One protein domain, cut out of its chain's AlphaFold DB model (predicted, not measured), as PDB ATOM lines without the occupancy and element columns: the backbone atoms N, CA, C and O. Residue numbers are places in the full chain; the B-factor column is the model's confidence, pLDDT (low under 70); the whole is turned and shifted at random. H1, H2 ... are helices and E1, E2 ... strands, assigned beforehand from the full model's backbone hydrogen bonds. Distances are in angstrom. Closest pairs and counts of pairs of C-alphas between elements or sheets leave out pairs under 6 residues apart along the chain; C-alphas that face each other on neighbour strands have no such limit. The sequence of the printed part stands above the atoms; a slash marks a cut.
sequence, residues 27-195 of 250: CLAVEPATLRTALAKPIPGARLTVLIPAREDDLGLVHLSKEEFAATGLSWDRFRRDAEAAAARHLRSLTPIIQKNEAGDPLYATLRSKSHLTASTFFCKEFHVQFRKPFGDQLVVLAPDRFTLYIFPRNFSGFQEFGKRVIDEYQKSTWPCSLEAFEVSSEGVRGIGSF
ATOM      1  N   CYS A  27     -22.403 -25.977   2.977       94.50
ATOM      2  CA  CYS A  27     -22.647 -25.186   1.782       94.50
ATOM      3  C   CYS A  27     -22.803 -23.702   2.135       94.50
ATOM      4  O   CYS A  27     -23.294 -23.347   3.209       94.50
ATOM      5  N   LEU A  28     -22.394 -22.834   1.211       96.94
ATOM      6  CA  LEU A  28     -22.831 -21.442   1.178       96.94
ATOM      7  C   LEU A  28     -23.983 -21.357   0.185       96.94
ATOM      8  O   LEU A  28     -23.746 -21.323  -1.023       96.94
ATOM      9  N   ALA A  29     -25.211 -21.351   0.689       97.88
ATOM     10  CA  ALA A  29     -26.379 -21.176  -0.154       97.88
ATOM     11  C   ALA A  29     -26.357 -19.760  -0.747       97.88
ATOM     12  O   ALA A  29     -26.243 -18.777  -0.008       97.88
ATOM     13  N   VAL A  30     -26.424 -19.680  -2.076       98.31
ATOM     14  CA  VAL A  30     -26.581 -18.431  -2.828       98.31
ATOM     15  C   VAL A  30     -28.073 -18.187  -2.946       98.31
ATOM     16  O   VAL A  30     -28.759 -18.960  -3.610       98.31
ATOM     17  N   GLU A  31     -28.578 -17.171  -2.260       98.00
ATOM     18  CA  GLU A  31     -30.019 -16.994  -2.081       98.00
ATOM     19  C   GLU A  31     -30.450 -15.559  -2.384       98.00
ATOM     20  O   GLU A  31     -29.693 -14.618  -2.092       98.00
ATOM     21  N   PRO A  32     -31.689 -15.366  -2.869       98.00
ATOM     22  CA  PRO A  32     -32.304 -14.055  -2.934       98.00
ATOM     23  C   PRO A  32     -32.284 -13.376  -1.562       98.00
ATOM     24  O   PRO A  32     -32.525 -13.992  -0.522       98.00
ATOM     25  N   ALA A  33     -32.049 -12.070  -1.540       97.50
ATOM     26  CA  ALA A  33     -32.017 -11.273  -0.319       97.50
ATOM     27  C   ALA A  33     -33.371 -11.257   0.413       97.50
ATOM     28  O   ALA A  33     -33.406 -10.980   1.610       97.50
ATOM     29  N   THR A  34     -34.467 -11.589  -0.273       96.56
ATOM     30  CA  THR A  34     -35.794 -11.795   0.323       96.56
ATOM     31  C   THR A  34     -35.855 -13.033   1.225       96.56
ATOM     32  O   THR A  34     -36.657 -13.054   2.153       96.56
ATOM     33  N   LEU A  35     -34.971 -14.021   1.027       96.19
ATOM     34  CA  LEU A  35     -34.819 -15.214   1.875       96.19
ATOM     35  C   LEU A  35     -33.755 -15.040   2.972       96.19
ATOM     36  O   LEU A  35     -33.287 -16.008   3.571       96.19
ATOM     37  N   ARG A  36     -33.328 -13.802   3.237       95.50
ATOM     38  CA  ARG A  36     -32.282 -13.496   4.215       95.50
ATOM     39  C   ARG A  36     -32.634 -14.029   5.606       95.50
ATOM     40  O   ARG A  36     -33.635 -13.644   6.202       95.50
ATOM     41  N   THR A  37     -31.720 -14.807   6.179       96.56
ATOM     42  CA  THR A  37     -31.758 -15.203   7.593       96.56
ATOM     43  C   THR A  37     -30.844 -14.322   8.446       96.56
ATOM     44  O   THR A  37     -30.041 -13.531   7.948       96.56
ATOM     45  N   ALA A  38     -30.905 -14.493   9.767       96.25
ATOM     46  CA  ALA A  38     -30.040 -13.767  10.696       96.25
ATOM     47  C   ALA A  38     -28.541 -14.124  10.587       96.25
ATOM     48  O   ALA A  38     -27.710 -13.422  11.162       96.25
ATOM     49  N   LEU A  39     -28.193 -15.207   9.884       97.38
ATOM     50  CA  LEU A  39     -26.807 -15.601   9.605       97.38
ATOM     51  C   LEU A  39     -26.331 -15.193   8.211       97.38
ATOM     52  O   LEU A  39     -25.165 -15.414   7.880       97.38
ATOM     53  N   ALA A  40     -27.206 -14.603   7.398       97.88
ATOM     54  CA  ALA A  40     -26.862 -14.205   6.050       97.88
ATOM     55  C   ALA A  40     -25.704 -13.197   6.038       97.88
ATOM     56  O   ALA A  40     -25.640 -12.266   6.850       97.88
ATOM     57  N   LYS A  41     -24.803 -13.352   5.069       98.12
ATOM     58  CA  LYS A  41     -23.743 -12.392   4.775       98.12
ATOM     59  C   LYS A  41     -23.943 -11.779   3.396       98.12
ATOM     60  O   LYS A  41     -24.273 -12.500   2.456       98.12
ATOM     61  N   PRO A  42     -23.726 -10.463   3.255       97.81
ATOM     62  CA  PRO A  42     -23.749  -9.834   1.946       97.81
ATOM     63  C   PRO A  42     -22.567 -10.322   1.103       97.81
ATOM     64  O   PRO A  42     -21.484 -10.603   1.627       97.81
ATOM     65  N   ILE A  43     -22.766 -10.366  -0.212       98.25
ATOM     66  CA  ILE A  43     -21.674 -10.460  -1.183       98.25
ATOM     67  C   ILE A  43     -21.261  -9.019  -1.521       98.25
ATOM     68  O   ILE A  43     -22.142  -8.191  -1.759       98.25
ATOM     69  N   PRO A  44     -19.962  -8.666  -1.535       98.25
ATOM     70  CA  PRO A  44     -19.532  -7.309  -1.874       98.25
ATOM     71  C   PRO A  44     -20.146  -6.821  -3.193       98.25
ATOM     72  O   PRO A  44     -20.087  -7.523  -4.192       98.25
ATOM     73  N   GLY A  45     -20.758  -5.635  -3.206       97.81
ATOM     74  CA  GLY A  45     -21.395  -5.060  -4.403       97.81
ATOM     75  C   GLY A  45     -22.755  -5.655  -4.796       97.81
ATOM     76  O   GLY A  45     -23.460  -5.033  -5.584       97.81
ATOM     77  N   ALA A  46     -23.150  -6.799  -4.231       97.88
ATOM     78  CA  ALA A  46     -24.463  -7.393  -4.453       97.88
ATOM     79  C   ALA A  46     -25.529  -6.721  -3.574       97.88
ATOM     80  O   ALA A  46     -25.263  -6.327  -2.434       97.88
ATOM     81  N   ARG A  47     -26.744  -6.604  -4.101       97.25
ATOM     82  CA  ARG A  47     -27.909  -5.996  -3.443       97.25
ATOM     83  C   ARG A  47     -29.049  -6.987  -3.270       97.25
ATOM     84  O   ARG A  47     -29.720  -6.961  -2.239       97.25
ATOM     85  N   LEU A  48     -29.249  -7.848  -4.263       97.44
ATOM     86  CA  LEU A  48     -30.378  -8.773  -4.342       97.44
ATOM     87  C   LEU A  48     -30.016 -10.187  -3.889       97.44
ATOM     88  O   LEU A  48     -30.905 -11.025  -3.797       97.44
ATOM     89  N   THR A  49     -28.748 -10.449  -3.577       98.50
ATOM     90  CA  THR A  49     -28.242 -11.791  -3.272       98.50
ATOM     91  C   THR A  49     -27.409 -11.802  -2.000       98.50
ATOM     92  O   THR A  49     -26.602 -10.903  -1.737       98.50
ATOM     93  N   VAL A  50     -27.580 -12.850  -1.202       98.50
ATOM     94  CA  VAL A  50     -26.843 -13.081   0.042       98.50
ATOM     95  C   VAL A  50     -26.284 -14.502   0.095       98.50
ATOM     96  O   VAL A  50     -26.728 -15.393  -0.624       98.50
ATOM     97  N   LEU A  51     -25.304 -14.708   0.974       98.44
ATOM     98  CA  LEU A  51     -24.795 -16.028   1.331       98.44
ATOM     99  C   LEU A  51     -25.366 -16.463   2.668       98.44
ATOM    100  O   LEU A  51     -25.241 -15.737   3.655       98.44
ATOM    101  N   ILE A  52     -25.931 -17.663   2.719       98.25
ATOM    102  CA  ILE A  52     -26.520 -18.234   3.932       98.25
ATOM    103  C   ILE A  52     -25.797 -19.547   4.245       98.25
ATOM    104  O   ILE A  52     -25.592 -20.358   3.337       98.25
ATOM    105  N   PRO A  53     -25.355 -19.781   5.496       97.88
ATOM    106  CA  PRO A  53     -24.761 -21.063   5.836       97.88
ATOM    107  C   PRO A  53     -25.843 -22.142   5.753       97.88
ATOM    108  O   PRO A  53     -26.923 -21.993   6.324       97.88
ATOM    109  N   ALA A  54     -25.551 -23.225   5.046       97.19
ATOM    110  CA  ALA A  54     -26.491 -24.311   4.827       97.19
ATOM    111  C   ALA A  54     -25.801 -25.676   4.913       97.19
ATOM    112  O   ALA A  54     -24.570 -25.788   4.850       97.19
ATOM    113  N   ARG A  55     -26.619 -26.716   5.032       94.62
ATOM    114  CA  ARG A  55     -26.249 -28.115   4.797       94.62
ATOM    115  C   ARG A  55     -27.120 -28.682   3.682       94.62
ATOM    116  O   ARG A  55     -28.199 -28.151   3.430       94.62
ATOM    117  N   GLU A  56     -26.636 -29.724   3.022       90.94
ATOM    118  CA  GLU A  56     -27.460 -30.503   2.095       90.94
ATOM    119  C   GLU A  56     -28.138 -31.651   2.858       90.94
ATOM    120  O   GLU A  56     -27.492 -32.307   3.677       90.94
ATOM    121  N   ASP A  57     -29.425 -31.859   2.606       87.94
ATOM    122  CA  ASP A  57     -30.213 -33.005   3.058       87.94
ATOM    123  C   ASP A  57     -30.913 -33.683   1.864       87.94
ATOM    124  O   ASP A  57     -30.651 -33.355   0.704       87.94
ATOM    125  N   ASP A  58     -31.806 -34.635   2.140       85.06
ATOM    126  CA  ASP A  58     -32.520 -35.390   1.104       85.06
ATOM    127  C   ASP A  58     -33.452 -34.519   0.233       85.06
ATOM    128  O   ASP A  58     -33.822 -34.925  -0.871       85.06
ATOM    129  N   LEU A  59     -33.844 -33.332   0.709       85.81
ATOM    130  CA  LEU A  59     -34.770 -32.415   0.033       85.81
ATOM    131  C   LEU A  59     -34.066 -31.208  -0.599       85.81
ATOM    132  O   LEU A  59     -34.645 -30.542  -1.461       85.81
ATOM    133  N   GLY A  60     -32.826 -30.931  -0.207       89.94
ATOM    134  CA  GLY A  60     -31.957 -29.946  -0.828       89.94
ATOM    135  C   GLY A  60     -31.135 -29.168   0.183       89.94
ATOM    136  O   GLY A  60     -30.447 -29.752   1.008       89.94
ATOM    137  N   LEU A  61     -31.129 -27.835   0.084       93.62
ATOM    138  CA  LEU A  61     -30.400 -27.002   1.044       93.62
ATOM    139  C   LEU A  61     -31.290 -26.606   2.213       93.62
ATOM    140  O   LEU A  61     -32.305 -25.932   2.025       93.62
ATOM    141  N   VAL A  62     -30.824 -26.926   3.417       95.12
ATOM    142  CA  VAL A  62     -31.401 -26.465   4.679       95.12
ATOM    143  C   VAL A  62     -30.508 -25.381   5.258       95.12
ATOM    144  O   VAL A  62     -29.329 -25.607   5.547       95.12
ATOM    145  N   HIS A  63     -31.067 -24.181   5.415       96.75
ATOM    146  CA  HIS A  63     -30.377 -23.064   6.054       96.75
ATOM    147  C   HIS A  63     -30.172 -23.360   7.535       96.75
ATOM    148  O   HIS A  63     -31.098 -23.789   8.216       96.75
ATOM    149  N   LEU A  64     -28.969 -23.094   8.038       96.50
ATOM    150  CA  LEU A  64     -28.684 -23.277   9.454       96.50
ATOM    151  C   LEU A  64     -29.338 -22.163  10.278       96.50
ATOM    152  O   LEU A  64     -29.220 -20.977   9.946       96.50
ATOM    153  N   SER A  65     -29.969 -22.531  11.389       96.12
ATOM    154  CA  SER A  65     -30.352 -21.589  12.442       96.12
ATOM    155  C   SER A  65     -29.115 -21.059  13.182       96.12
ATOM    156  O   SER A  65     -28.002 -21.576  13.037       96.12
ATOM    157  N   LYS A  66     -29.290 -20.027  14.021       96.75
ATOM    158  CA  LYS A  66     -28.202 -19.528  14.885       96.75
ATOM    159  C   LYS A  66     -27.686 -20.617  15.822       96.75
ATOM    160  O   LYS A  66     -26.478 -20.734  16.008       96.75
ATOM    161  N   GLU A  67     -28.596 -21.396  16.388       96.06
ATOM    162  CA  GLU A  67     -28.327 -22.480  17.328       96.06
ATOM    163  C   GLU A  67     -27.602 -23.627  16.622       96.06
ATOM    164  O   GLU A  67     -26.567 -24.083  17.107       96.06
ATOM    165  N   GLU A  68     -28.073 -24.032  15.438       95.44
ATOM    166  CA  GLU A  68     -27.417 -25.060  14.622       95.44
ATOM    167  C   GLU A  68     -26.010 -24.623  14.195       95.44
ATOM    168  O   GLU A  68     -25.055 -25.393  14.303       95.44
ATOM    169  N   PHE A  69     -25.845 -23.369  13.760       96.12
ATOM    170  CA  PHE A  69     -24.535 -22.832  13.399       96.12
ATOM    171  C   PHE A  69     -23.598 -22.766  14.610       96.12
ATOM    172  O   PHE A  69     -22.441 -23.180  14.509       96.12
ATOM    173  N   ALA A  70     -24.081 -22.304  15.766       95.31
ATOM    174  CA  ALA A  70     -23.305 -22.274  17.003       95.31
ATOM    175  C   ALA A  70     -22.876 -23.684  17.441       95.31
ATOM    176  O   ALA A  70     -21.719 -23.879  17.822       95.31
ATOM    177  N   ALA A  71     -23.756 -24.681  17.298       94.00
ATOM    178  CA  ALA A  71     -23.465 -26.081  17.601       94.00
ATOM    179  C   ALA A  71     -22.343 -26.670  16.726       94.00
ATOM    180  O   ALA A  71     -21.667 -27.612  17.142       94.00
ATOM    181  N   THR A  72     -22.066 -26.094  15.549       92.62
ATOM    182  CA  THR A  72     -20.897 -26.500  14.746       92.62
ATOM    183  C   THR A  72     -19.560 -26.164  15.416       92.62
ATOM    184  O   THR A  72     -18.535 -26.758  15.062       92.62
ATOM    185  N   GLY A  73     -19.542 -25.201  16.347       94.44
ATOM    186  CA  GLY A  73     -18.330 -24.671  16.976       94.44
ATOM    187  C   GLY A  73     -17.413 -23.909  16.012       94.44
ATOM    188  O   GLY A  73     -16.222 -23.748  16.288       94.44
ATOM    189  N   LEU A  74     -17.921 -23.486  14.850       94.56
ATOM    190  CA  LEU A  74     -17.137 -22.803  13.824       94.56
ATOM    191  C   LEU A  74     -17.385 -21.298  13.836       94.56
ATOM    192  O   LEU A  74     -18.512 -20.823  13.891       94.56
ATOM    193  N   SER A  75     -16.307 -20.541  13.657       95.81
ATOM    194  CA  SER A  75     -16.397 -19.170  13.159       95.81
ATOM    195  C   SER A  75     -16.889 -19.155  11.710       95.81
ATOM    196  O   SER A  75     -16.604 -20.095  10.959       95.81
ATOM    197  N   TRP A  76     -17.462 -18.033  11.276       95.94
ATOM    198  CA  TRP A  76     -17.846 -17.811   9.881       95.94
ATOM    199  C   TRP A  76     -16.727 -18.106   8.873       95.94
ATOM    200  O   TRP A  76     -16.947 -18.851   7.925       95.94
ATOM    201  N   ASP A  77     -15.509 -17.611   9.101       96.06
ATOM    202  CA  ASP A  77     -14.397 -17.790   8.152       96.06
ATOM    203  C   ASP A  77     -14.007 -19.257   7.970       96.06
ATOM    204  O   ASP A  77     -13.689 -19.708   6.867       96.06
ATOM    205  N   ARG A  78     -14.057 -20.029   9.059       96.06
ATOM    206  CA  ARG A  78     -13.807 -21.470   9.023       96.06
ATOM    207  C   ARG A  78     -14.939 -22.216   8.322       96.06
ATOM    208  O   ARG A  78     -14.652 -23.086   7.510       96.06
ATOM    209  N   PHE A  79     -16.193 -21.851   8.593       96.75
ATOM    210  CA  PHE A  79     -17.346 -22.413   7.888       96.75
ATOM    211  C   PHE A  79     -17.253 -22.148   6.381       96.75
ATOM    212  O   PHE A  79     -17.349 -23.078   5.586       96.75
ATOM    213  N   ARG A  80     -16.991 -20.893   5.997       96.25
ATOM    214  CA  ARG A  80     -16.816 -20.467   4.606       96.25
ATOM    215  C   ARG A  80     -15.725 -21.268   3.907       96.25
ATOM    216  O   ARG A  80     -15.963 -21.779   2.822       96.25
ATOM    217  N   ARG A  81     -14.564 -21.439   4.541       95.56
ATOM    218  CA  ARG A  81     -13.464 -22.245   3.988       95.56
ATOM    219  C   ARG A  81     -13.866 -23.704   3.762       95.56
ATOM    220  O   ARG A  81     -13.542 -24.269   2.722       95.56
ATOM    221  N   ASP A  82     -14.567 -24.305   4.721       95.75
ATOM    222  CA  ASP A  82     -15.035 -25.690   4.603       95.75
ATOM    223  C   ASP A  82     -16.075 -25.839   3.478       95.75
ATOM    224  O   ASP A  82     -16.035 -26.818   2.728       95.75
ATOM    225  N   ALA A  83     -16.969 -24.858   3.334       96.44
ATOM    226  CA  ALA A  83     -17.979 -24.822   2.283       96.44
ATOM    227  C   ALA A  83     -17.379 -24.570   0.890       96.44
ATOM    228  O   ALA A  83     -17.724 -25.268  -0.059       96.44
ATOM    229  N   GLU A  84     -16.415 -23.653   0.759       96.31
ATOM    230  CA  GLU A  84     -15.662 -23.444  -0.486       96.31
ATOM    231  C   GLU A  84     -14.897 -24.713  -0.888       96.31
ATOM    232  O   GLU A  84     -14.885 -25.080  -2.060       96.31
ATOM    233  N   ALA A  85     -14.327 -25.447   0.073       95.81
ATOM    234  CA  ALA A  85     -13.682 -26.728  -0.203       95.81
ATOM    235  C   ALA A  85     -14.679 -27.807  -0.673       95.81
ATOM    236  O   ALA A  85     -14.315 -28.667  -1.480       95.81
ATOM    237  N   ALA A  86     -15.920 -27.794  -0.172       95.19
ATOM    238  CA  ALA A  86     -16.990 -28.666  -0.659       95.19
ATOM    239  C   ALA A  86     -17.412 -28.297  -2.084       95.19
ATOM    240  O   ALA A  86     -17.457 -29.170  -2.952       95.19
ATOM    241  N   ALA A  87     -17.602 -27.007  -2.350       96.56
ATOM    242  CA  ALA A  87     -17.908 -26.493  -3.677       96.56
ATOM    243  C   ALA A  87     -16.787 -26.810  -4.686       96.56
ATOM    244  O   ALA A  87     -17.070 -27.239  -5.799       96.56
ATOM    245  N   ALA A  88     -15.516 -26.719  -4.284       97.12
ATOM    246  CA  ALA A  88     -14.376 -27.103  -5.117       97.12
ATOM    247  C   ALA A  88     -14.349 -28.607  -5.440       97.12
ATOM    248  O   ALA A  88     -13.985 -28.999  -6.551       97.12
ATOM    249  N   ARG A  89     -14.730 -29.476  -4.488       96.50
ATOM    250  CA  ARG A  89     -14.895 -30.919  -4.753       96.50
ATOM    251  C   ARG A  89     -15.998 -31.163  -5.774       96.50
ATOM    252  O   ARG A  89     -15.777 -31.932  -6.704       96.50
ATOM    253  N   HIS A  90     -17.136 -30.489  -5.613       96.56
ATOM    254  CA  HIS A  90     -18.249 -30.575  -6.554       96.56
ATOM    255  C   HIS A  90     -17.843 -30.093  -7.947       96.56
ATOM    256  O   HIS A  90     -18.004 -30.828  -8.914       96.56
ATOM    257  N   LEU A  91     -17.204 -28.925  -8.051       98.19
ATOM    258  CA  LEU A  91     -16.738 -28.351  -9.314       98.19
ATOM    259  C   LEU A  91     -15.877 -29.330 -10.129       98.19
ATOM    260  O   LEU A  91     -16.059 -29.439 -11.337       98.19
ATOM    261  N   ARG A  92     -14.989 -30.093  -9.476       97.62
ATOM    262  CA  ARG A  92     -14.142 -31.099 -10.146       97.62
ATOM    263  C   ARG A  92     -14.921 -32.247 -10.792       97.62
ATOM    264  O   ARG A  92     -14.382 -32.903 -11.676       97.62
ATOM    265  N   SER A  93     -16.149 -32.503 -10.347       96.94
ATOM    266  CA  SER A  93     -17.043 -33.505 -10.942       96.94
ATOM    267  C   SER A  93     -17.848 -32.972 -12.131       96.94
ATOM    268  O   SER A  93     -18.448 -33.753 -12.867       96.94
ATOM    269  N   LEU A  94     -17.876 -31.649 -12.328       97.88
ATOM    270  CA  LEU A  94     -18.676 -31.020 -13.368       97.88
ATOM    271  C   LEU A  94     -17.911 -30.963 -14.688       97.88
ATOM    272  O   LEU A  94     -16.733 -30.618 -14.734       97.88
ATOM    273  N   THR A  95     -18.623 -31.233 -15.781       97.62
ATOM    274  CA  THR A  95     -18.117 -31.018 -17.141       97.62
ATOM    275  C   THR A  95     -18.736 -29.739 -17.702       97.62
ATOM    276  O   THR A  95     -19.947 -29.714 -17.931       97.62
ATOM    277  N   PRO A  96     -17.953 -28.666 -17.918       98.25
ATOM    278  CA  PRO A  96     -18.472 -27.446 -18.519       98.25
ATOM    279  C   PRO A  96     -18.835 -27.653 -19.988       98.25
ATOM    280  O   PRO A  96     -18.059 -28.226 -20.752       98.25
ATOM    281  N   ILE A  97     -19.980 -27.113 -20.397       98.31
ATOM    282  CA  ILE A  97     -20.369 -27.029 -21.807       98.31
ATOM    283  C   ILE A  97     -19.948 -25.653 -22.317       98.31
ATOM    284  O   ILE A  97     -20.498 -24.643 -21.881       98.31
ATOM    285  N   ILE A  98     -18.959 -25.607 -23.211       97.88
ATOM    286  CA  ILE A  98     -18.460 -24.358 -23.802       97.88
ATOM    287  C   ILE A  98     -19.239 -24.056 -25.079       97.88
ATOM    288  O   ILE A  98     -19.121 -24.790 -26.062       97.88
ATOM    289  N   GLN A  99     -19.985 -22.955 -25.082       96.06
ATOM    290  CA  GLN A  99     -20.592 -22.422 -26.293       96.06
ATOM    291  C   GLN A  99     -19.562 -21.593 -27.059       96.06
ATOM    292  O   GLN A  99     -18.853 -20.773 -26.473       96.06
ATOM    293  N   LYS A 100     -19.498 -21.788 -28.375       95.75
ATOM    294  CA  LYS A 100     -18.581 -21.080 -29.274       95.75
ATOM    295  C   LYS A 100     -19.339 -20.288 -30.336       95.75
ATOM    296  O   LYS A 100     -20.499 -20.600 -30.614       95.75
ATOM    297  N   ASN A 101     -18.693 -19.266 -30.893       93.00
ATOM    298  CA  ASN A 101     -19.171 -18.554 -32.081       93.00
ATOM    299  C   ASN A 101     -18.835 -19.342 -33.365       93.00
ATOM    300  O   ASN A 101     -18.212 -20.405 -33.311       93.00
ATOM    301  N   GLU A 102     -19.227 -18.807 -34.523       95.19
ATOM    302  CA  GLU A 102     -18.937 -19.407 -35.837       95.19
ATOM    303  C   GLU A 102     -17.431 -19.512 -36.135       95.19
ATOM    304  O   GLU A 102     -16.998 -20.454 -36.794       95.19
ATOM    305  N   ALA A 103     -16.621 -18.592 -35.598       94.56
ATOM    306  CA  ALA A 103     -15.162 -18.614 -35.709       94.56
ATOM    307  C   ALA A 103     -14.487 -19.634 -34.764       94.56
ATOM    308  O   ALA A 103     -13.285 -19.874 -34.863       94.56
ATOM    309  N   GLY A 104     -15.247 -20.264 -33.862       94.88
ATOM    310  CA  GLY A 104     -14.752 -21.235 -32.887       94.88
ATOM    311  C   GLY A 104     -14.247 -20.639 -31.567       94.88
ATOM    312  O   GLY A 104     -13.793 -21.405 -30.705       94.88
ATOM    313  N   ASP A 105     -14.360 -19.324 -31.374       93.31
ATOM    314  CA  ASP A 105     -14.004 -18.645 -30.127       93.31
ATOM    315  C   ASP A 105     -15.039 -18.929 -29.031       93.31
ATOM    316  O   ASP A 105     -16.243 -18.975 -29.308       93.31
ATOM    317  N   PRO A 106     -14.607 -19.112 -27.772       95.12
ATOM    318  CA  PRO A 106     -15.516 -19.368 -26.663       95.12
ATOM    319  C   PRO A 106     -16.334 -18.111 -26.323       95.12
ATOM    320  O   PRO A 106     -15.783 -17.069 -25.984       95.12
ATOM    321  N   LEU A 107     -17.663 -18.226 -26.369       95.06
ATOM    322  CA  LEU A 107     -18.595 -17.157 -25.996       95.06
ATOM    323  C   LEU A 107     -18.907 -17.183 -24.501       95.06
ATOM    324  O   LEU A 107     -18.815 -16.163 -23.824       95.06
ATOM    325  N   TYR A 108     -19.289 -18.354 -23.997       97.19
ATOM    326  CA  TYR A 108     -19.590 -18.583 -22.587       97.19
ATOM    327  C   TYR A 108     -19.529 -20.075 -22.262       97.19
ATOM    328  O   TYR A 108     -19.534 -20.925 -23.157       97.19
ATOM    329  N   ALA A 109     -19.479 -20.412 -20.978       98.31
ATOM    330  CA  ALA A 109     -19.645 -21.773 -20.491       98.31
ATOM    331  C   ALA A 109     -20.931 -21.916 -19.683       98.31
ATOM    332  O   ALA A 109     -21.375 -20.976 -19.025       98.31
ATOM    333  N   THR A 110     -21.496 -23.118 -19.701       98.50
ATOM    334  CA  THR A 110     -22.579 -23.518 -18.805       98.50
ATOM    335  C   THR A 110     -22.092 -24.633 -17.893       98.50
ATOM    336  O   THR A 110     -21.553 -25.638 -18.364       98.50
ATOM    337  N   LEU A 111     -22.312 -24.473 -16.590       98.69
ATOM    338  CA  LEU A 111     -22.285 -25.573 -15.632       98.69
ATOM    339  C   LEU A 111     -23.721 -25.911 -15.264       98.69
ATOM    340  O   LEU A 111     -24.485 -25.031 -14.871       98.69
ATOM    341  N   ARG A 112     -24.080 -27.189 -15.377       98.19
ATOM    342  CA  ARG A 112     -25.386 -27.683 -14.952       98.19
ATOM    343  C   ARG A 112     -25.244 -29.018 -14.242       98.19
ATOM    344  O   ARG A 112     -24.541 -29.902 -14.726       98.19
ATOM    345  N   SER A 113     -25.907 -29.173 -13.102       97.50
ATOM    346  CA  SER A 113     -25.951 -30.447 -12.380       97.50
ATOM    347  C   SER A 113     -27.202 -30.557 -11.515       97.50
ATOM    348  O   SER A 113     -27.921 -29.585 -11.339       97.50
ATOM    349  N   LYS A 114     -27.459 -31.742 -10.953       95.00
ATOM    350  CA  LYS A 114     -28.565 -31.951 -10.005       95.00
ATOM    351  C   LYS A 114     -28.217 -31.576  -8.561       95.00
ATOM    352  O   LYS A 114     -29.094 -31.615  -7.711       95.00
ATOM    353  N   SER A 115     -26.955 -31.260  -8.267       94.25
ATOM    354  CA  SER A 115     -26.547 -30.878  -6.914       94.25
ATOM    355  C   SER A 115     -26.803 -29.398  -6.673       94.25
ATOM    356  O   SER A 115     -26.454 -28.546  -7.502       94.25
ATOM    357  N   HIS A 116     -27.323 -29.097  -5.488       94.00
ATOM    358  CA  HIS A 116     -27.573 -27.734  -5.036       94.00
ATOM    359  C   HIS A 116     -26.287 -26.937  -4.781       94.00
ATOM    360  O   HIS A 116     -26.330 -25.714  -4.663       94.00
ATOM    361  N   LEU A 117     -25.131 -27.609  -4.723       94.56
ATOM    362  CA  LEU A 117     -23.822 -26.968  -4.582       94.56
ATOM    363  C   LEU A 117     -23.367 -26.255  -5.860       94.56
ATOM    364  O   LEU A 117     -22.365 -25.540  -5.820       94.56
ATOM    365  N   THR A 118     -24.053 -26.450  -6.996       97.69
ATOM    366  CA  THR A 118     -23.626 -25.898  -8.294       97.69
ATOM    367  C   THR A 118     -23.513 -24.381  -8.234       97.69
ATOM    368  O   THR A 118     -22.456 -23.850  -8.581       97.69
ATOM    369  N   ALA A 119     -24.528 -23.693  -7.703       97.62
ATOM    370  CA  ALA A 119     -24.502 -22.241  -7.551       97.62
ATOM    371  C   ALA A 119     -23.376 -21.744  -6.628       97.62
ATOM    372  O   ALA A 119     -22.853 -20.660  -6.832       97.62
ATOM    373  N   SER A 120     -22.923 -22.531  -5.654       97.06
ATOM    374  CA  SER A 120     -21.847 -22.123  -4.738       97.06
ATOM    375  C   SER A 120     -20.446 -22.260  -5.344       97.06
ATOM    376  O   SER A 120     -19.476 -21.753  -4.775       97.06
ATOM    377  N   THR A 121     -20.301 -22.950  -6.482       98.19
ATOM    378  CA  THR A 121     -18.979 -23.257  -7.059       98.19
ATOM    379  C   THR A 121     -18.179 -22.018  -7.442       98.19
ATOM    380  O   THR A 121     -16.960 -22.044  -7.301       98.19
ATOM    381  N   PHE A 122     -18.816 -20.905  -7.818       97.94
ATOM    382  CA  PHE A 122     -18.091 -19.692  -8.218       97.94
ATOM    383  C   PHE A 122     -17.423 -18.924  -7.065       97.94
ATOM    384  O   PHE A 122     -16.691 -17.970  -7.316       97.94
ATOM    385  N   PHE A 123     -17.607 -19.360  -5.811       97.50
ATOM    386  CA  PHE A 123     -16.889 -18.816  -4.652       97.50
ATOM    387  C   PHE A 123     -15.555 -19.510  -4.364       97.50
ATOM    388  O   PHE A 123     -14.740 -18.955  -3.627       97.50
ATOM    389  N   CYS A 124     -15.306 -20.706  -4.912       95.50
ATOM    390  CA  CYS A 124     -14.028 -21.387  -4.704       95.50
ATOM    391  C   CYS A 124     -12.949 -20.861  -5.664       95.50
ATOM    392  O   CYS A 124     -13.228 -20.491  -6.805       95.50
ATOM    393  N   LYS A 125     -11.687 -20.846  -5.222       94.69
ATOM    394  CA  LYS A 125     -10.566 -20.315  -6.023       94.69
ATOM    395  C   LYS A 125     -10.327 -21.128  -7.294       94.69
ATOM    396  O   LYS A 125      -9.929 -20.585  -8.322       94.69
ATOM    397  N   GLU A 126     -10.583 -22.428  -7.227       97.31
ATOM    398  CA  GLU A 126     -10.447 -23.368  -8.336       97.31
ATOM    399  C   GLU A 126     -11.354 -23.009  -9.514       97.31
ATOM    400  O   GLU A 126     -10.974 -23.253 -10.658       97.31
ATOM    401  N   PHE A 127     -12.496 -22.370  -9.254       98.44
ATOM    402  CA  PHE A 127     -13.390 -21.884 -10.299       98.44
ATOM    403  C   PHE A 127     -12.693 -20.883 -11.217       98.44
ATOM    404  O   PHE A 127     -12.656 -21.072 -12.433       98.44
ATOM    405  N   HIS A 128     -12.068 -19.848 -10.644       97.81
ATOM    406  CA  HIS A 128     -11.320 -18.860 -11.425       97.81
ATOM    407  C   HIS A 128     -10.188 -19.522 -12.214       97.81
ATOM    408  O   HIS A 128     -10.045 -19.290 -13.413       97.81
ATOM    409  N   VAL A 129      -9.438 -20.426 -11.577       97.56
ATOM    410  CA  VAL A 129      -8.338 -21.158 -12.224       97.56
ATOM    411  C   VAL A 129      -8.821 -21.976 -13.426       97.56
ATOM    412  O   VAL A 129      -8.135 -21.998 -14.450       97.56
ATOM    413  N   GLN A 130      -9.984 -22.624 -13.321       97.62
ATOM    414  CA  GLN A 130     -10.551 -23.461 -14.380       97.62
ATOM    415  C   GLN A 130     -10.996 -22.646 -15.600       97.62
ATOM    416  O   GLN A 130     -10.789 -23.081 -16.734       97.62
ATOM    417  N   PHE A 131     -11.576 -21.463 -15.388       98.25
ATOM    418  CA  PHE A 131     -12.222 -20.687 -16.452       98.25
ATOM    419  C   PHE A 131     -11.401 -19.504 -16.979       98.25
ATOM    420  O   PHE A 131     -11.684 -19.022 -18.075       98.25
ATOM    421  N   ARG A 132     -10.339 -19.075 -16.286       97.31
ATOM    422  CA  ARG A 132      -9.534 -17.920 -16.723       97.31
ATOM    423  C   ARG A 132      -8.830 -18.104 -18.067       97.31
ATOM    424  O   ARG A 132      -8.641 -17.145 -18.801       97.31
ATOM    425  N   LYS A 133      -8.436 -19.335 -18.418       96.75
ATOM    426  CA  LYS A 133      -7.732 -19.603 -19.684       96.75
ATOM    427  C   LYS A 133      -8.615 -19.316 -20.911       96.75
ATOM    428  O   LYS A 133      -8.132 -18.630 -21.804       96.75
ATOM    429  N   PRO A 134      -9.861 -19.825 -20.994       95.88
ATOM    430  CA  PRO A 134     -10.743 -19.512 -22.119       95.88
ATOM    431  C   PRO A 134     -11.412 -18.130 -22.053       95.88
ATOM    432  O   PRO A 134     -11.776 -17.621 -23.104       95.88
ATOM    433  N   PHE A 135     -11.595 -17.531 -20.867       97.56
ATOM    434  CA  PHE A 135     -12.446 -16.338 -20.704       97.56
ATOM    435  C   PHE A 135     -11.745 -15.100 -20.112       97.56
ATOM    436  O   PHE A 135     -12.376 -14.058 -19.951       97.56
ATOM    437  N   GLY A 136     -10.446 -15.181 -19.815       97.25
ATOM    438  CA  GLY A 136      -9.661 -14.090 -19.231       97.25
ATOM    439  C   GLY A 136      -9.712 -14.029 -17.701       97.25
ATOM    440  O   GLY A 136     -10.418 -14.787 -17.039       97.25
ATOM    441  N   ASP A 137      -8.936 -13.112 -17.118       97.56
ATOM    442  CA  ASP A 137      -8.751 -13.025 -15.659       97.56
ATOM    443  C   ASP A 137      -9.955 -12.450 -14.898       97.56
ATOM    444  O   ASP A 137     -10.032 -12.588 -13.676       97.56
ATOM    445  N   GLN A 138     -10.896 -11.826 -15.603       97.88
ATOM    446  CA  GLN A 138     -12.149 -11.328 -15.047       97.88
ATOM    447  C   GLN A 138     -13.305 -12.061 -15.717       97.88
ATOM    448  O   GLN A 138     -13.555 -11.903 -16.913       97.88
ATOM    449  N   LEU A 139     -14.007 -12.864 -14.927       98.44
ATOM    450  CA  LEU A 139     -15.166 -13.628 -15.365       98.44
ATOM    451  C   LEU A 139     -16.435 -12.913 -14.920       98.44
ATOM    452  O   LEU A 139     -16.445 -12.286 -13.863       98.44
ATOM    453  N   VAL A 140     -17.514 -13.065 -15.678       98.31
ATOM    454  CA  VAL A 140     -18.864 -12.711 -15.232       98.31
ATOM    455  C   VAL A 140     -19.675 -13.986 -15.084       98.31
ATOM    456  O   VAL A 140     -19.743 -14.789 -16.009       98.31
ATOM    457  N   VAL A 141     -20.280 -14.180 -13.919       98.56
ATOM    458  CA  VAL A 141     -21.065 -15.363 -13.579       98.56
ATOM    459  C   VAL A 141     -22.503 -14.963 -13.298       98.56
ATOM    460  O   VAL A 141     -22.749 -14.016 -12.550       98.56
ATOM    461  N   LEU A 142     -23.438 -15.706 -13.886       98.38
ATOM    462  CA  LEU A 142     -24.873 -15.599 -13.633       98.38
ATOM    463  C   LEU A 142     -25.365 -16.916 -13.026       98.38
ATOM    464  O   LEU A 142     -24.986 -17.990 -13.501       98.38
ATOM    465  N   ALA A 143     -26.211 -16.825 -12.003       98.38
ATOM    466  CA  ALA A 143     -26.728 -17.967 -11.251       98.38
ATOM    467  C   ALA A 143     -28.251 -17.833 -11.063       98.38
ATOM    468  O   ALA A 143     -28.690 -17.451  -9.976       98.38
ATOM    469  N   PRO A 144     -29.072 -18.090 -12.102       98.31
ATOM    470  CA  PRO A 144     -30.526 -17.933 -11.993       98.31
ATOM    471  C   PRO A 144     -31.140 -18.888 -10.960       98.31
ATOM    472  O   PRO A 144     -32.094 -18.530 -10.275       98.31
ATOM    473  N   ASP A 145     -30.566 -20.081 -10.806       98.25
ATOM    474  CA  ASP A 145     -31.030 -21.130  -9.900       98.25
ATOM    475  C   ASP A 145     -29.859 -21.911  -9.272       98.25
ATOM    476  O   ASP A 145     -28.693 -21.718  -9.627       98.25
ATOM    477  N   ARG A 146     -30.170 -22.819  -8.334       97.25
ATOM    478  CA  ARG A 146     -29.168 -23.620  -7.597       97.25
ATOM    479  C   ARG A 146     -28.356 -24.590  -8.463       97.25
ATOM    480  O   ARG A 146     -27.325 -25.095  -8.012       97.25
ATOM    481  N   PHE A 147     -28.813 -24.873  -9.677       98.06
ATOM    482  CA  PHE A 147     -28.363 -25.969 -10.533       98.06
ATOM    483  C   PHE A 147     -27.648 -25.503 -11.796       98.06
ATOM    484  O   PHE A 147     -27.042 -26.333 -12.475       98.06
ATOM    485  N   THR A 148     -27.710 -24.210 -12.112       98.56
ATOM    486  CA  THR A 148     -27.209 -23.631 -13.357       98.56
ATOM    487  C   THR A 148     -26.289 -22.449 -13.077       98.56
ATOM    488  O   THR A 148     -26.663 -21.507 -12.385       98.56
ATOM    489  N   LEU A 149     -25.104 -22.463 -13.690       98.69
ATOM    490  CA  LEU A 149     -24.246 -21.287 -13.817       98.69
ATOM    491  C   LEU A 149     -23.944 -20.999 -15.283       98.69
ATOM    492  O   LEU A 149     -23.595 -21.910 -16.039       98.69
ATOM    493  N   TYR A 150     -23.981 -19.720 -15.638       98.50
ATOM    494  CA  TYR A 150     -23.456 -19.203 -16.898       98.50
ATOM    495  C   TYR A 150     -22.200 -18.386 -16.633       98.50
ATOM    496  O   TYR A 150     -22.175 -17.582 -15.705       98.50
ATOM    497  N   ILE A 151     -21.157 -18.608 -17.429       98.50
ATOM    498  CA  ILE A 151     -19.821 -18.044 -17.217       98.50
ATOM    499  C   ILE A 151     -19.369 -17.357 -18.495       98.50
ATOM    500  O   ILE A 151     -19.205 -18.010 -19.523       98.50
ATOM    501  N   PHE A 152     -19.128 -16.059 -18.414       98.00
ATOM    502  CA  PHE A 152     -18.797 -15.195 -19.538       98.00
ATOM    503  C   PHE A 152     -17.427 -14.540 -19.334       98.00
ATOM    504  O   PHE A 152     -17.015 -14.323 -18.188       98.00
ATOM    505  N   PRO A 153     -16.735 -14.152 -20.416       97.38
ATOM    506  CA  PRO A 153     -15.651 -13.187 -20.312       97.38
ATOM    507  C   PRO A 153     -16.208 -11.803 -19.928       97.38
ATOM    508  O   PRO A 153     -17.358 -11.474 -20.233       97.38
ATOM    509  N   ARG A 154     -15.402 -10.953 -19.274       94.94
ATOM    510  CA  ARG A 154     -15.855  -9.625 -18.799       94.94
ATOM    511  C   ARG A 154     -16.420  -8.719 -19.893       94.94
ATOM    512  O   ARG A 154     -17.295  -7.902 -19.606       94.94
ATOM    513  N   ASN A 155     -15.906  -8.857 -21.111       90.94
ATOM    514  CA  ASN A 155     -16.260  -8.079 -22.296       90.94
ATOM    515  C   ASN A 155     -17.374  -8.719 -23.142       90.94
ATOM    516  O   ASN A 155     -17.560  -8.320 -24.290       90.94
ATOM    517  N   PHE A 156     -18.100  -9.707 -22.613       88.75
ATOM    518  CA  PHE A 156     -19.259 -10.266 -23.301       88.75
ATOM    519  C   PHE A 156     -20.301  -9.171 -23.572       88.75
ATOM    520  O   PHE A 156     -20.712  -8.455 -22.664       88.75
ATOM    521  N   SER A 157     -20.717  -9.023 -24.829       84.25
ATOM    522  CA  SER A 157     -21.653  -7.974 -25.253       84.25
ATOM    523  C   SER A 157     -23.113  -8.426 -25.267       84.25
ATOM    524  O   SER A 157     -23.999  -7.582 -25.260       84.25
ATOM    525  N   GLY A 158     -23.379  -9.736 -25.245       82.75
ATOM    526  CA  GLY A 158     -24.728 -10.299 -25.385       82.75
ATOM    527  C   GLY A 158     -25.564 -10.316 -24.101       82.75
ATOM    528  O   GLY A 158     -26.448 -11.157 -23.958       82.75
ATOM    529  N   PHE A 159     -25.242  -9.481 -23.102       82.50
ATOM    530  CA  PHE A 159     -25.930  -9.512 -21.804       82.50
ATOM    531  C   PHE A 159     -27.395  -9.083 -21.898       82.50
ATOM    532  O   PHE A 159     -28.203  -9.574 -21.114       82.50
ATOM    533  N   GLN A 160     -27.752  -8.198 -22.834       81.00
ATOM    534  CA  GLN A 160     -29.140  -7.753 -22.984       81.00
ATOM    535  C   GLN A 160     -30.031  -8.890 -23.488       81.00
ATOM    536  O   GLN A 160     -31.065  -9.180 -22.889       81.00
ATOM    537  N   GLU A 161     -29.596  -9.596 -24.529       83.50
ATOM    538  CA  GLU A 161     -30.318 -10.738 -25.089       83.50
ATOM    539  C   GLU A 161     -30.346 -11.909 -24.102       83.50
ATOM    540  O   GLU A 161     -31.359 -12.598 -23.961       83.50
ATOM    541  N   PHE A 162     -29.245 -12.119 -23.374       90.56
ATOM    542  CA  PHE A 162     -29.151 -13.187 -22.381       90.56
ATOM    543  C   PHE A 162     -29.969 -12.897 -21.114       90.56
ATOM    544  O   PHE A 162     -30.449 -13.830 -20.468       90.56
ATOM    545  N   GLY A 163     -30.185 -11.623 -20.776       91.88
ATOM    546  CA  GLY A 163     -30.929 -11.198 -19.590       91.88
ATOM    547  C   GLY A 163     -32.338 -11.782 -19.534       91.88
ATOM    548  O   GLY A 163     -32.730 -12.330 -18.504       91.88
ATOM    549  N   LYS A 164     -33.063 -11.796 -20.664       92.25
ATOM    550  CA  LYS A 164     -34.401 -12.406 -20.728       92.25
ATOM    551  C   LYS A 164     -34.374 -13.882 -20.322       92.25
ATOM    552  O   LYS A 164     -35.243 -14.341 -19.588       92.25
ATOM    553  N   ARG A 165     -33.369 -14.632 -20.779       94.19
ATOM    554  CA  ARG A 165     -33.221 -16.051 -20.435       94.19
ATOM    555  C   ARG A 165     -32.981 -16.244 -18.939       94.19
ATOM    556  O   ARG A 165     -33.569 -17.144 -18.351       94.19
ATOM    557  N   VAL A 166     -32.137 -15.412 -18.337       95.81
ATOM    558  CA  VAL A 166     -31.836 -15.472 -16.896       95.81
ATOM    559  C   VAL A 166     -33.083 -15.181 -16.072       95.81
ATOM    560  O   VAL A 166     -33.369 -15.931 -15.142       95.81
ATOM    561  N   ILE A 167     -33.850 -14.154 -16.446       95.94
ATOM    562  CA  ILE A 167     -35.122 -13.815 -15.797       95.94
ATOM    563  C   ILE A 167     -36.116 -14.976 -15.925       95.94
ATOM    564  O   ILE A 167     -36.657 -15.429 -14.918       95.94
ATOM    565  N   ASP A 168     -36.306 -15.510 -17.137       95.75
ATOM    566  CA  ASP A 168     -37.221 -16.629 -17.382       95.75
ATOM    567  C   ASP A 168     -36.832 -17.874 -16.556       95.75
ATOM    568  O   ASP A 168     -37.705 -18.557 -16.019       95.75
ATOM    569  N   GLU A 169     -35.539 -18.204 -16.471       97.00
ATOM    570  CA  GLU A 169     -35.039 -19.346 -15.691       97.00
ATOM    571  C   GLU A 169     -35.209 -19.124 -14.186       97.00
ATOM    572  O   GLU A 169     -35.693 -20.018 -13.493       97.00
ATOM    573  N   TYR A 170     -34.894 -17.925 -13.692       97.38
ATOM    574  CA  TYR A 170     -35.099 -17.546 -12.295       97.38
ATOM    575  C   TYR A 170     -36.577 -17.668 -11.893       97.38
ATOM    576  O   TYR A 170     -36.893 -18.326 -10.906       97.38
ATOM    577  N   GLN A 171     -37.495 -17.102 -12.685       96.56
ATOM    578  CA  GLN A 171     -38.936 -17.102 -12.392       96.56
ATOM    579  C   GLN A 171     -39.565 -18.501 -12.448       96.56
ATOM    580  O   GLN A 171     -40.516 -18.783 -11.722       96.56
ATOM    581  N   LYS A 172     -39.056 -19.386 -13.313       97.00
ATOM    582  CA  LYS A 172     -39.548 -20.770 -13.445       97.00
ATOM    583  C   LYS A 172     -38.923 -21.729 -12.435       97.00
ATOM    584  O   LYS A 172     -39.392 -22.861 -12.311       97.00
ATOM    585  N   SER A 173     -37.855 -21.322 -11.755       96.88
ATOM    586  CA  SER A 173     -37.138 -22.183 -10.824       96.88
ATOM    587  C   SER A 173     -37.902 -22.351  -9.514       96.88
ATOM    588  O   SER A 173     -38.370 -21.389  -8.913       96.88
ATOM    589  N   THR A 174     -37.952 -23.584  -9.013       95.56
ATOM    590  CA  THR A 174     -38.371 -23.864  -7.630       95.56
ATOM    591  C   THR A 174     -37.357 -23.333  -6.612       95.56
ATOM    592  O   THR A 174     -37.717 -23.022  -5.482       95.56
ATOM    593  N   TRP A 175     -36.090 -23.221  -7.016       96.56
ATOM    594  CA  TRP A 175     -34.977 -22.794  -6.173       96.56
ATOM    595  C   TRP A 175     -34.203 -21.655  -6.851       96.56
ATOM    596  O   TRP A 175     -33.094 -21.881  -7.358       96.56
ATOM    597  N   PRO A 176     -34.803 -20.455  -6.942       97.56
ATOM    598  CA  PRO A 176     -34.155 -19.295  -7.536       97.56
ATOM    599  C   PRO A 176     -32.947 -18.865  -6.695       97.56
ATOM    600  O   PRO A 176     -32.984 -18.944  -5.469       97.56
ATOM    601  N   CYS A 177     -31.886 -18.395  -7.352       98.00
ATOM    602  CA  CYS A 177     -30.666 -17.940  -6.680       98.00
ATOM    603  C   CYS A 177     -30.461 -16.436  -6.829       98.00
ATOM    604  O   CYS A 177     -30.417 -15.718  -5.832       98.00
ATOM    605  N   SER A 178     -30.296 -15.947  -8.058       97.94
ATOM    606  CA  SER A 178     -29.923 -14.556  -8.286       97.94
ATOM    607  C   SER A 178     -30.313 -14.039  -9.668       97.94
ATOM    608  O   SER A 178     -30.165 -14.731 -10.673       97.94
ATOM    609  N   LEU A 179     -30.729 -12.772  -9.707       97.12
ATOM    610  CA  LEU A 179     -30.815 -11.955 -10.922       97.12
ATOM    611  C   LEU A 179     -29.601 -11.024 -11.078       97.12
ATOM    612  O   LEU A 179     -29.594 -10.146 -11.936       97.12
ATOM    613  N   GLU A 180     -28.573 -11.175 -10.245       97.19
ATOM    614  CA  GLU A 180     -27.364 -10.358 -10.304       97.19
ATOM    615  C   GLU A 180     -26.282 -10.999 -11.169       97.19
ATOM    616  O   GLU A 180     -26.152 -12.222 -11.271       97.19
ATOM    617  N   ALA A 181     -25.471 -10.140 -11.777       97.25
ATOM    618  CA  ALA A 181     -24.220 -10.522 -12.400       97.25
ATOM    619  C   ALA A 181     -23.082 -10.376 -11.388       97.25
ATOM    620  O   ALA A 181     -22.936  -9.332 -10.740       97.25
ATOM    621  N   PHE A 182     -22.246 -11.408 -11.287       98.38
ATOM    622  CA  PHE A 182     -21.095 -11.430 -10.390       98.38
ATOM    623  C   PHE A 182     -19.798 -11.416 -11.178       98.38
ATOM    624  O   PHE A 182     -19.594 -12.242 -12.061       98.38
ATOM    625  N   GLU A 183     -18.886 -10.519 -10.831       98.31
ATOM    626  CA  GLU A 183     -17.506 -10.602 -11.290       98.31
ATOM    627  C   GLU A 183     -16.725 -11.561 -10.392       98.31
ATOM    628  O   GLU A 183     -16.780 -11.453  -9.162       98.31
ATOM    629  N   VAL A 184     -15.989 -12.483 -11.012       98.56
ATOM    630  CA  VAL A 184     -15.111 -13.444 -10.335       98.56
ATOM    631  C   VAL A 184     -13.686 -13.261 -10.846       98.56
ATOM    632  O   VAL A 184     -13.429 -13.338 -12.049       98.56
ATOM    633  N   SER A 185     -12.757 -13.023  -9.923       97.94
ATOM    634  CA  SER A 185     -11.333 -12.797 -10.201       97.94
ATOM    635  C   SER A 185     -10.447 -13.415  -9.111       97.94
ATOM    636  O   SER A 185     -10.947 -14.056  -8.182       97.94
ATOM    637  N   SER A 186      -9.128 -13.195  -9.178       96.31
ATOM    638  CA  SER A 186      -8.192 -13.590  -8.113       96.31
ATOM    639  C   SER A 186      -8.494 -12.940  -6.758       96.31
ATOM    640  O   SER A 186      -8.195 -13.534  -5.724       96.31
ATOM    641  N   GLU A 187      -9.112 -11.754  -6.766       96.06
ATOM    642  CA  GLU A 187      -9.471 -10.993  -5.560       96.06
ATOM    643  C   GLU A 187     -10.767 -11.495  -4.906       96.06
ATOM    644  O   GLU A 187     -11.108 -11.102  -3.789       96.06
ATOM    645  N   GLY A 188     -11.491 -12.387  -5.584       96.44
ATOM    646  CA  GLY A 188     -12.736 -12.977  -5.113       96.44
ATOM    647  C   GLY A 188     -13.936 -12.587  -5.966       96.44
ATOM    648  O   GLY A 188     -13.834 -12.415  -7.180       96.44
ATOM    649  N   VAL A 189     -15.092 -12.503  -5.304       98.31
ATOM    650  CA  VAL A 189     -16.409 -12.372  -5.932       98.31
ATOM    651  C   VAL A 189     -17.062 -11.060  -5.516       98.31
ATOM    652  O   VAL A 189     -17.100 -10.740  -4.323       98.31
ATOM    653  N   ARG A 190     -17.629 -10.335  -6.483       98.31
ATOM    654  CA  ARG A 190     -18.424  -9.124  -6.239       98.31
ATOM    655  C   ARG A 190     -19.601  -8.999  -7.203       98.31
ATOM    656  O   ARG A 190     -19.478  -9.361  -8.366       98.31
ATOM    657  N   GLY A 191     -20.718  -8.447  -6.744       97.94
ATOM    658  CA  GLY A 191     -21.821  -8.035  -7.613       97.94
ATOM    659  C   GLY A 191     -21.422  -6.838  -8.482       97.94
ATOM    660  O   GLY A 191     -20.719  -5.933  -8.017       97.94
ATOM    661  N   ILE A 192     -21.847  -6.844  -9.747       96.31
ATOM    662  CA  ILE A 192     -21.548  -5.782 -10.728       96.31
ATOM    663  C   ILE A 192     -22.784  -5.208 -11.430       96.31
ATOM    664  O   ILE A 192     -22.651  -4.246 -12.184       96.31
ATOM    665  N   GLY A 193     -23.968  -5.763 -11.181       94.06
ATOM    666  CA  GLY A 193     -25.233  -5.307 -11.751       94.06
ATOM    667  C   GLY A 193     -26.332  -6.349 -11.566       94.06
ATOM    668  O   GLY A 193     -26.066  -7.443 -11.069       94.06
ATOM    669  N   SER A 194     -27.547  -6.015 -11.980       93.75
ATOM    670  CA  SER A 194     -28.707  -6.903 -11.936       93.75
ATOM    671  C   SER A 194     -29.523  -6.802 -13.214       93.75
ATOM    672  O   SER A 194     -29.513  -5.767 -13.881       93.75
ATOM    673  N   PHE A 195     -30.228  -7.879 -13.537       91.31
ATOM    674  CA  PHE A 195     -31.295  -7.867 -14.523       91.31
ATOM    675  C   PHE A 195     -32.593  -7.480 -13.823       91.31
ATOM    676  O   PHE A 195     -32.899  -7.997 -12.749       91.31
TER     677      PHE A 195
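What this domain is: This is residues 27 to 195 of the 250 residues of an uncharacterized protein of Verrucomicrobia bacterium (UniProt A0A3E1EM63). A strongly twisted sheet of six strands, with H3 and H4 over one face and H5 over the other, makes the larger part of an elongated body; next to it along the long axis is a small sheet, E1 E2 E3, with the long helix H2 packed on it. Short H3 sits between the two sheets, H1 is at one end of the length and the E4-E5 hairpin at the other. The printed part has 169 residues with five named helices and nine named strands, in the order E1 E2 E3 H1 H2 E4 E5 H3 H4 E6 E7 H5 E8 E9, mixed in class. The sheets, E4 E5 E7 E6 E8 E9 and E1 E2 E3, are antiparallel. The whole is compact, with a radius of gyration of the C-alphas of 15.5 A and spans of 54 by 30 by 30 A.

Where its parts are: E1, residues 27 to 32, begins with C-alpha 27 at (-22.647, -25.186, 1.782). E2 is residues 49 to 56, 19.5 A long, and E3 61 to 63. H1 is 66 to 71; H2, 76 to 93, is 26.1 A long. E4 is 97 to 100, E5 106 to 112, H3 119 to 123 and H4 125 to 135. E6, 139 to 145, is 18.4 A long, E7 is 148 to 153, and H5, 159 to 172, is 19.5 A long. E8 is 180 to 185; E9, 188 to 194, is 18.4 A long and ends with C-alpha 194 at (-28.707, -6.903, -11.936).

How they stand to each other: In the larger sheet, N 142 of E6 and O 150 of E7 are within hydrogen-bond range at 2.9 A. H4 and H5 on opposite faces make three layers, helices on both sides of a sheet, at heights over the sheet of 7.1 and 8.6 A. Two split strand-helix-strand units, with another strand between their two strands, have right-handed crossovers: E5, H3 H4, E6 and E7, H5, E8. E1 E2 E3 form a meander, each strand the antiparallel neighbour of the one before; N 29 and O 52 are 2.9 A apart, N 55 and O 62 3.0 A. E2 bends by 67 degrees at residue 53. H2 is on this sheet, C-alphas 27 and 83 being closest to each other of E1 and H2 at 4.7 A; H1 only grazes it. H2 touches H3 with residues 84 to 91 alone, closest at the C-alphas of Ala 87 and Thr 121, 4.8 A. Every O i to N i+4 pair is within hydrogen-bond range in H1, against 13 of 14 in H2, 5 of 7 in H4, 8 of 10 in H5 and 0 of 1 in H3, where 1 of 2 O i to N i+3 pairs is.

The domain as a whole: The two C-alphas farthest apart, those of Glu 67 and Ala 103, are 54.8 A apart. The printed part has no cut, the link from E1 to E2 is long, with 16 residues, and no printed residue is under 70 in pLDDT.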